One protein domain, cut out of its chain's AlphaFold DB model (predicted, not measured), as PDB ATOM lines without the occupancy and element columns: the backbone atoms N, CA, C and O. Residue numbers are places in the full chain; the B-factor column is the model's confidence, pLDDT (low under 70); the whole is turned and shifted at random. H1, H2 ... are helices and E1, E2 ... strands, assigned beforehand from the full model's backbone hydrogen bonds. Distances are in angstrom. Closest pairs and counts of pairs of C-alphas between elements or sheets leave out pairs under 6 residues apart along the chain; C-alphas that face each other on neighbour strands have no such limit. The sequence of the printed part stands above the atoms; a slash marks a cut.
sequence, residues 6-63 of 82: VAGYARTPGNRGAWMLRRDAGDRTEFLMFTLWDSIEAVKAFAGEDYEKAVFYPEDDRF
ATOM      1  N   VAL A   6     391.426 438.009 403.251       81.19
ATOM      2  CA  VAL A   6     391.424 439.183 404.148       81.19
ATOM      3  C   VAL A   6     390.051 439.404 404.777       81.19
ATOM      4  O   VAL A   6     389.945 439.681 405.969       81.19
ATOM      5  N   ALA A   7     388.993 439.231 403.990       83.94
ATOM      6  CA  ALA A   7     387.624 439.386 404.454       83.94
ATOM      7  C   ALA A   7     387.219 438.289 405.455       83.94
ATOM      8  O   ALA A   7     386.482 438.557 406.400       83.94
ATOM      9  N   GLY A   8     387.687 437.058 405.246       86.06
ATOM     10  CA  GLY A   8     387.464 435.914 406.124       86.06
ATOM     11  C   GLY A   8     388.128 436.113 407.479       86.06
ATOM     12  O   GLY A   8     387.461 435.957 408.502       86.06
ATOM     13  N   TYR A   9     389.388 436.560 407.489       90.38
ATOM     14  CA  TYR A   9     390.077 436.936 408.723       90.38
ATOM     15  C   TYR A   9     389.306 438.033 409.460       90.38
ATOM     16  O   TYR A   9     388.878 437.834 410.591       90.38
ATOM     17  N   ALA A  10     389.047 439.158 408.786       88.75
ATOM     18  CA  ALA A  10     388.466 440.349 409.401       88.75
ATOM     19  C   ALA A  10     387.046 440.144 409.955       88.75
ATOM     20  O   ALA A  10     386.641 440.842 410.882       88.75
ATOM     21  N   ARG A  11     386.267 439.212 409.390       92.75
ATOM     22  CA  ARG A  11     384.912 438.902 409.869       92.75
ATOM     23  C   ARG A  11     384.876 437.875 410.994       92.75
ATOM     24  O   ARG A  11     383.821 437.715 411.604       92.75
ATOM     25  N   THR A  12     385.969 437.161 411.249       95.75
ATOM     26  CA  THR A  12     385.981 436.141 412.298       95.75
ATOM     27  C   THR A  12     386.176 436.809 413.662       95.75
ATOM     28  O   THR A  12     387.155 437.540 413.841       95.75
ATOM     29  N   PRO A  13     385.269 436.589 414.636       97.25
ATOM     30  CA  PRO A  13     385.424 437.134 415.980       97.25
ATOM     31  C   PRO A  13     386.780 436.771 416.592       97.25
ATOM     32  O   PRO A  13     387.226 435.631 416.508       97.25
ATOM     33  N   GLY A  14     387.426 437.758 417.210       97.00
ATOM     34  CA  GLY A  14     388.757 437.610 417.790       97.00
ATOM     35  C   GLY A  14     389.916 437.872 416.826       97.00
ATOM     36  O   GLY A  14     391.064 437.811 417.255       97.00
ATOM     37  N   ASN A  15     389.669 438.196 415.548       97.50
ATOM     38  CA  ASN A  15     390.706 438.772 414.690       97.50
ATOM     39  C   ASN A  15     390.988 440.228 415.098       97.50
ATOM     40  O   ASN A  15     390.078 441.054 415.174       97.50
ATOM     41  N   ARG A  16     392.260 440.559 415.325       95.56
ATOM     42  CA  ARG A  16     392.738 441.905 415.682       95.56
ATOM     43  C   ARG A  16     393.385 442.645 414.511       95.56
ATOM     44  O   ARG A  16     393.805 443.789 414.666       95.56
ATOM     45  N   GLY A  17     393.499 441.995 413.360       94.56
ATOM     46  CA  GLY A  17     394.094 442.557 412.159       94.56
ATOM     47  C   GLY A  17     394.593 441.488 411.195       94.56
ATOM     48  O   GLY A  17     394.924 440.360 411.578       94.56
ATOM     49  N   ALA A  18     394.670 441.876 409.926       94.62
ATOM     50  CA  ALA A  18     395.209 441.067 408.846       94.62
ATOM     51  C   ALA A  18     396.026 441.949 407.899       94.62
ATOM     52  O   ALA A  18     395.573 443.013 407.472       94.62
ATOM     53  N   TRP A  19     397.214 441.480 407.539       93.25
ATOM     54  CA  TRP A  19     398.140 442.156 406.644       93.25
ATOM     55  C   TRP A  19     398.607 441.181 405.574       93.25
ATOM     56  O   TRP A  19     399.036 440.069 405.875       93.25
ATOM     57  N   MET A  20     398.543 441.614 404.318       91.88
ATOM     58  CA  MET A  20     399.200 440.922 403.215       91.88
ATOM     59  C   MET A  20     400.573 441.553 403.028       91.88
ATOM     60  O   MET A  20     400.693 442.686 402.562       91.88
ATOM     61  N   LEU A  21     401.602 440.827 403.436       93.56
ATOM     62  CA  LEU A  21     402.988 441.228 403.282       93.56
ATOM     63  C   LEU A  21     403.486 440.746 401.924       93.56
ATOM     64  O   LEU A  21     403.101 439.675 401.457       93.56
ATOM     65  N   ARG A  22     404.353 441.534 401.294       94.56
ATOM     66  CA  ARG A  22     405.023 441.177 400.046       94.56
ATOM     67  C   ARG A  22     406.510 441.446 400.197       94.56
ATOM     68  O   ARG A  22     406.885 442.515 400.682       94.56
ATOM     69  N   ARG A  23     407.343 440.527 399.720       95.81
ATOM     70  CA  ARG A  23     408.776 440.766 399.518       95.81
ATOM     71  C   ARG A  23     409.250 440.130 398.220       95.81
ATOM     72  O   ARG A  23     408.698 439.122 397.788       95.81
ATOM     73  N   ASP A  24     410.290 440.701 397.628       96.75
ATOM     74  CA  ASP A  24     411.003 440.059 396.528       96.75
ATOM     75  C   ASP A  24     412.138 439.196 397.112       96.75
ATOM     76  O   ASP A  24     412.865 439.627 398.011       96.75
ATOM     77  N   ALA A  25     412.249 437.956 396.641       92.56
ATOM     78  CA  ALA A  25     413.154 436.917 397.121       92.56
ATOM     79  C   ALA A  25     413.845 436.257 395.918       92.56
ATOM     80  O   ALA A  25     413.383 435.259 395.366       92.56
ATOM     81  N   GLY A  26     414.964 436.848 395.491       94.06
ATOM     82  CA  GLY A  26     415.680 436.405 394.297       94.06
ATOM     83  C   GLY A  26     414.868 436.662 393.027       94.06
ATOM     84  O   GLY A  26     414.510 437.800 392.737       94.06
ATOM     85  N   ASP A  27     414.596 435.604 392.269       94.56
ATOM     86  CA  ASP A  27     413.779 435.619 391.051       94.56
ATOM     87  C   ASP A  27     412.274 435.448 391.324       94.56
ATOM     88  O   ASP A  27     411.471 435.424 390.391       94.56
ATOM     89  N   ARG A  28     411.881 435.341 392.598       92.12
ATOM     90  CA  ARG A  28     410.496 435.129 393.026       92.12
ATOM     91  C   ARG A  28     409.983 436.297 393.859       92.12
ATOM     92  O   ARG A  28     410.744 437.014 394.503       92.12
ATOM     93  N   THR A  29     408.665 436.457 393.884       93.62
ATOM     94  CA  THR A  29     407.972 437.342 394.827       93.62
ATOM     95  C   THR A  29     407.166 436.482 395.785       93.62
ATOM     96  O   THR A  29     406.356 435.659 395.361       93.62
ATOM     97  N   GLU A  30     407.362 436.702 397.078       92.31
ATOM     98  CA  GLU A  30     406.624 436.029 398.137       92.31
ATOM     99  C   GLU A  30     405.523 436.936 398.675       92.31
ATOM    100  O   GLU A  30     405.724 438.138 398.888       92.31
ATOM    101  N   PHE A  31     404.371 436.329 398.943       91.19
ATOM    102  CA  PHE A  31     403.267 436.948 399.659       91.19
ATOM    103  C   PHE A  31     403.006 436.157 400.936       91.19
ATOM    104  O   PHE A  31     402.848 434.941 400.885       91.19
ATOM    105  N   LEU A  32     402.939 436.850 402.072       91.38
ATOM    106  CA  LEU A  32     402.673 436.252 403.377       91.38
ATOM    107  C   LEU A  32     401.457 436.923 404.002       91.38
ATOM    108  O   LEU A  32     401.417 438.145 404.141       91.38
ATOM    109  N   MET A  33     400.487 436.121 404.431       92.50
ATOM    110  CA  MET A  33     399.416 436.617 405.286       92.50
ATOM    111  C   MET A  33     399.880 436.599 406.739       92.50
ATOM    112  O   MET A  33     400.107 435.541 407.313       92.50
ATOM    113  N   PHE A  34     399.993 437.782 407.336       94.81
ATOM    114  CA  PHE A  34     400.192 437.945 408.770       94.81
ATOM    115  C   PHE A  34     398.862 438.339 409.405       94.81
ATOM    116  O   PHE A  34     398.217 439.291 408.966       94.81
ATOM    117  N   THR A  35     398.427 437.606 410.424       95.56
ATOM    118  CA  THR A  35     397.158 437.862 411.113       95.56
ATOM    119  C   THR A  35     397.376 437.817 412.617       95.56
ATOM    120  O   THR A  35     398.169 437.016 413.109       95.56
ATOM    121  N   LEU A  36     396.698 438.704 413.341       96.62
ATOM    122  CA  LEU A  36     396.760 438.773 414.797       96.62
ATOM    123  C   LEU A  36     395.401 438.386 415.370       96.62
ATOM    124  O   LEU A  36     394.373 438.844 414.871       96.62
ATOM    125  N   TRP A  37     395.401 437.571 416.420       97.62
ATOM    126  CA  TRP A  37     394.191 437.002 417.005       97.62
ATOM    127  C   TRP A  37     394.217 437.093 418.529       97.62
ATOM    128  O   TRP A  37     395.289 437.131 419.131       97.62
ATOM    129  N   ASP A  38     393.038 437.098 419.148       97.75
ATOM    130  CA  ASP A  38     392.880 437.098 420.606       97.75
ATOM    131  C   ASP A  38     393.335 435.777 421.248       97.75
ATOM    132  O   ASP A  38     393.754 435.763 422.403       97.75
ATOM    133  N   SER A  39     393.227 434.654 420.528       97.50
ATOM    134  CA  SER A  39     393.614 433.322 421.017       97.50
ATOM    135  C   SER A  39     393.688 432.288 419.889       97.50
ATOM    136  O   SER A  39     393.155 432.511 418.801       97.50
ATOM    137  N   ILE A  40     394.263 431.114 420.176       97.56
ATOM    138  CA  ILE A  40     394.221 429.950 419.271       97.56
ATOM    139  C   ILE A  40     392.788 429.467 419.019       97.56
ATOM    140  O   ILE A  40     392.481 429.024 417.919       97.56
ATOM    141  N   GLU A  41     391.875 429.607 419.979       97.94
ATOM    142  CA  GLU A  41     390.471 429.235 419.760       97.94
ATOM    143  C   GLU A  41     389.792 430.147 418.725       97.94
ATOM    144  O   GLU A  41     389.008 429.675 417.903       97.94
ATOM    145  N   ALA A  42     390.155 431.435 418.675       97.62
ATOM    146  CA  ALA A  42     389.703 432.335 417.610       97.62
ATOM    147  C   ALA A  42     390.293 431.951 416.240       97.62
ATOM    148  O   ALA A  42     389.601 432.023 415.224       97.62
ATOM    149  N   VAL A  43     391.547 431.481 416.208       97.00
ATOM    150  CA  VAL A  43     392.162 430.937 414.987       97.00
ATOM    151  C   VAL A  43     391.422 429.683 414.522       97.00
ATOM    152  O   VAL A  43     391.071 429.592 413.348       97.00
ATOM    153  N   LYS A  44     391.129 428.735 415.421       97.19
ATOM    154  CA  LYS A  44     390.360 427.521 415.102       97.19
ATOM    155  C   LYS A  44     388.955 427.837 414.601       97.19
ATOM    156  O   LYS A  44     388.474 427.177 413.688       97.19
ATOM    157  N   ALA A  45     388.309 428.874 415.133       96.19
ATOM    158  CA  ALA A  45     387.011 429.320 414.630       96.19
ATOM    159  C   ALA A  45     387.066 429.767 413.155       96.19
ATOM    160  O   ALA A  45     386.069 429.647 412.445       96.19
ATOM    161  N   PHE A  46     388.223 430.252 412.686       94.12
ATOM    162  CA  PHE A  46     388.466 430.567 411.278       94.12
ATOM    163  C   PHE A  46     388.919 429.341 410.463       94.12
ATOM    164  O   PHE A  46     388.348 429.050 409.415       94.12
ATOM    165  N   ALA A  47     389.966 428.649 410.919       94.06
ATOM    166  CA  ALA A  47     390.693 427.637 410.146       94.06
ATOM    167  C   ALA A  47     390.158 426.201 410.322       94.06
ATOM    168  O   ALA A  47     390.485 425.317 409.531       94.06
ATOM    169  N   GLY A  48     389.320 425.964 411.333       95.56
ATOM    170  CA  GLY A  48     388.911 424.638 411.790       95.56
ATOM    171  C   GLY A  48     389.864 424.049 412.837       95.56
ATOM    172  O   GLY A  48     390.830 424.680 413.253       95.56
ATOM    173  N   GLU A  49     389.583 422.816 413.270       95.75
ATOM    174  CA  GLU A  49     390.363 422.125 414.314       95.75
ATOM    175  C   GLU A  49     391.821 421.859 413.909       95.75
ATOM    176  O   GLU A  49     392.716 421.909 414.750       95.75
ATOM    177  N   ASP A  50     392.071 421.628 412.619       95.81
ATOM    178  CA  ASP A  50     393.415 421.505 412.045       95.81
ATOM    179  C   ASP A  50     393.965 422.899 411.686       95.81
ATOM    180  O   ASP A  50     394.258 423.204 410.532       95.81
ATOM    181  N   TYR A  51     394.019 423.788 412.683       95.06
ATOM    182  CA  TYR A  51     394.286 425.225 412.512       95.06
ATOM    183  C   TYR A  51     395.714 425.556 412.046       95.06
ATOM    184  O   TYR A  51     396.021 426.702 411.707       95.06
ATOM    185  N   GLU A  52     396.602 424.565 412.041       95.69
ATOM    186  CA  GLU A  52     397.936 424.671 411.458       95.69
ATOM    187  C   GLU A  52     397.904 424.471 409.943       95.69
ATOM    188  O   GLU A  52     398.818 424.907 409.255       95.69
ATOM    189  N   LYS A  53     396.853 423.873 409.378       94.88
ATOM    190  CA  LYS A  53     396.725 423.726 407.931       94.88
ATOM    191  C   LYS A  53     396.352 425.055 407.281       94.88
ATOM    192  O   LYS A  53     395.357 425.688 407.632       94.88
ATOM    193  N   ALA A  54     397.125 425.457 406.276       90.56
ATOM    194  CA  ALA A  54     396.840 426.669 405.521       90.56
ATOM    195  C   ALA A  54     395.488 426.569 404.784       90.56
ATOM    196  O   ALA A  54     395.185 425.571 404.120       90.56
ATOM    197  N   VAL A  55     394.679 427.627 404.890       87.75
ATOM    198  CA  VAL A  55     393.399 427.755 404.182       87.75
ATOM    199  C   VAL A  55     393.660 428.323 402.790       87.75
ATOM    200  O   VAL A  55     394.115 429.457 402.661       87.75
ATOM    201  N   PHE A  56     393.344 427.539 401.759       84.81
ATOM    202  CA  PHE A  56     393.473 427.937 400.356       84.81
ATOM    203  C   PHE A  56     392.113 428.153 399.706       84.81
ATOM    204  O   PHE A  56     391.140 427.457 400.009       84.81
ATOM    205  N   TYR A  57     392.075 429.081 398.759       83.06
ATOM    206  CA  TYR A  57     390.927 429.358 397.911       83.06
ATOM    207  C   TYR A  57     391.189 428.861 396.483       83.06
ATOM    208  O   TYR A  57     392.343 428.815 396.056       83.06
ATOM    209  N   PRO A  58     390.145 428.505 395.712       80.56
ATOM    210  CA  PRO A  58     390.311 428.022 394.338       80.56
ATOM    211  C   PRO A  58     391.111 428.971 393.435       80.56
ATOM    212  O   PRO A  58     391.775 428.536 392.496       80.56
ATOM    213  N   GLU A  59     391.063 430.276 393.701       76.31
ATOM    214  CA  GLU A  59     391.840 431.268 392.963       76.31
ATOM    215  C   GLU A  59     393.346 431.155 393.214       76.31
ATOM    216  O   GLU A  59     394.120 431.511 392.329       76.31
ATOM    217  N   ASP A  60     393.778 430.642 394.367       79.44
ATOM    218  CA  ASP A  60     395.192 430.574 394.742       79.44
ATOM    219  C   ASP A  60     395.972 429.616 393.830       79.44
ATOM    220  O   ASP A  60     397.104 429.913 393.443       79.44
ATOM    221  N   ASP A  61     395.336 428.529 393.378       77.31
ATOM    222  CA  ASP A  61     395.917 427.577 392.420       77.31
ATOM    223  C   ASP A  61     396.260 428.227 391.068       77.31
ATOM    224  O   ASP A  61     397.078 427.704 390.310       77.31
ATOM    225  N   ARG A  62     395.643 429.370 390.737       77.31
ATOM    226  CA  ARG A  62     395.890 430.077 389.471       77.31
ATOM    227  C   ARG A  62     397.123 430.974 389.519       77.31
ATOM    228  O   ARG A  62     397.613 431.350 388.456       77.31
ATOM    229  N   PHE A  63     397.582 431.357 390.711       76.38
ATOM    230  CA  PHE A  63     398.594 432.405 390.881       76.38
ATOM    231  C   PHE A  63     399.833 431.950 391.652       76.38
ATOM    232  O   PHE A  63     400.906 432.516 391.442       76.38
TER     233      PHE A  63
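This is residues 6 to 63 of the 82 residues of an uncharacterized protein of Chloroflexi bacterium (UniProt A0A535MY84). A long two-stranded hairpin, E1 and E2, makes the longest axis, with two short helices, H1 and H2, gathered near the end where E1 begins and E2 ends. At the other end the turn, residues 24 to 29, sticks out free, and beyond H2 a stretch without named elements ends in a free tail, residues 56 to 63. The printed part has 58 residues, with two named helices and two named strands in the order H1, E1, E2, H2; the sheet, E1 - E2, is antiparallel and the class is mixed, helices and strands. The whole is loose, with a radius of gyration of the C-alphas of 12.9 A, and elongated, spanning 37 by 22 by 19 A.

Find C-alpha 6 at (391.424, 439.183, 404.148); from there H1 runs through residues 6 to 11. Next look at E1, residues 15 to 25, 28.6 A long, starting at C-alpha 15 at (390.706, 438.772, 414.690). E2, residues 28 to 37, runs 29.1 A. H2, residues 40 to 47, measures 10.1 A and ends at C-alpha 47 at (390.693, 427.637, 410.146).

E1 and E2 form a hairpin, antiparallel at 164 degrees; look for N 16 and O 36, 2.8 A apart, and N 30 and O 23, 2.9 A, both within hydrogen-bond range. The closest C-alphas of H1 and E1 are Tyr 9 and Asn 15, 6.3 A apart. Those of E2 and H2 are Trp 37 and Val 43, 6.7 A apart. H1 and H2 are close but not clearly touching, with the C-alphas of Tyr 9 and Phe 46 closest at 7.0 A; they run opposite ways at a steep tilt of 58 degrees. In H1 and H2 every O i to N i+4 pair is within hydrogen-bond range.

The two farthest C-alphas, Pro 13 and Asp 27, are 37.8 A apart. The printed part has no cut, and its three links between named elements are tight. Residues 48 to 63 hold no named element. The mean pLDDT of the printed part is 92.0, and no printed residue is under 70.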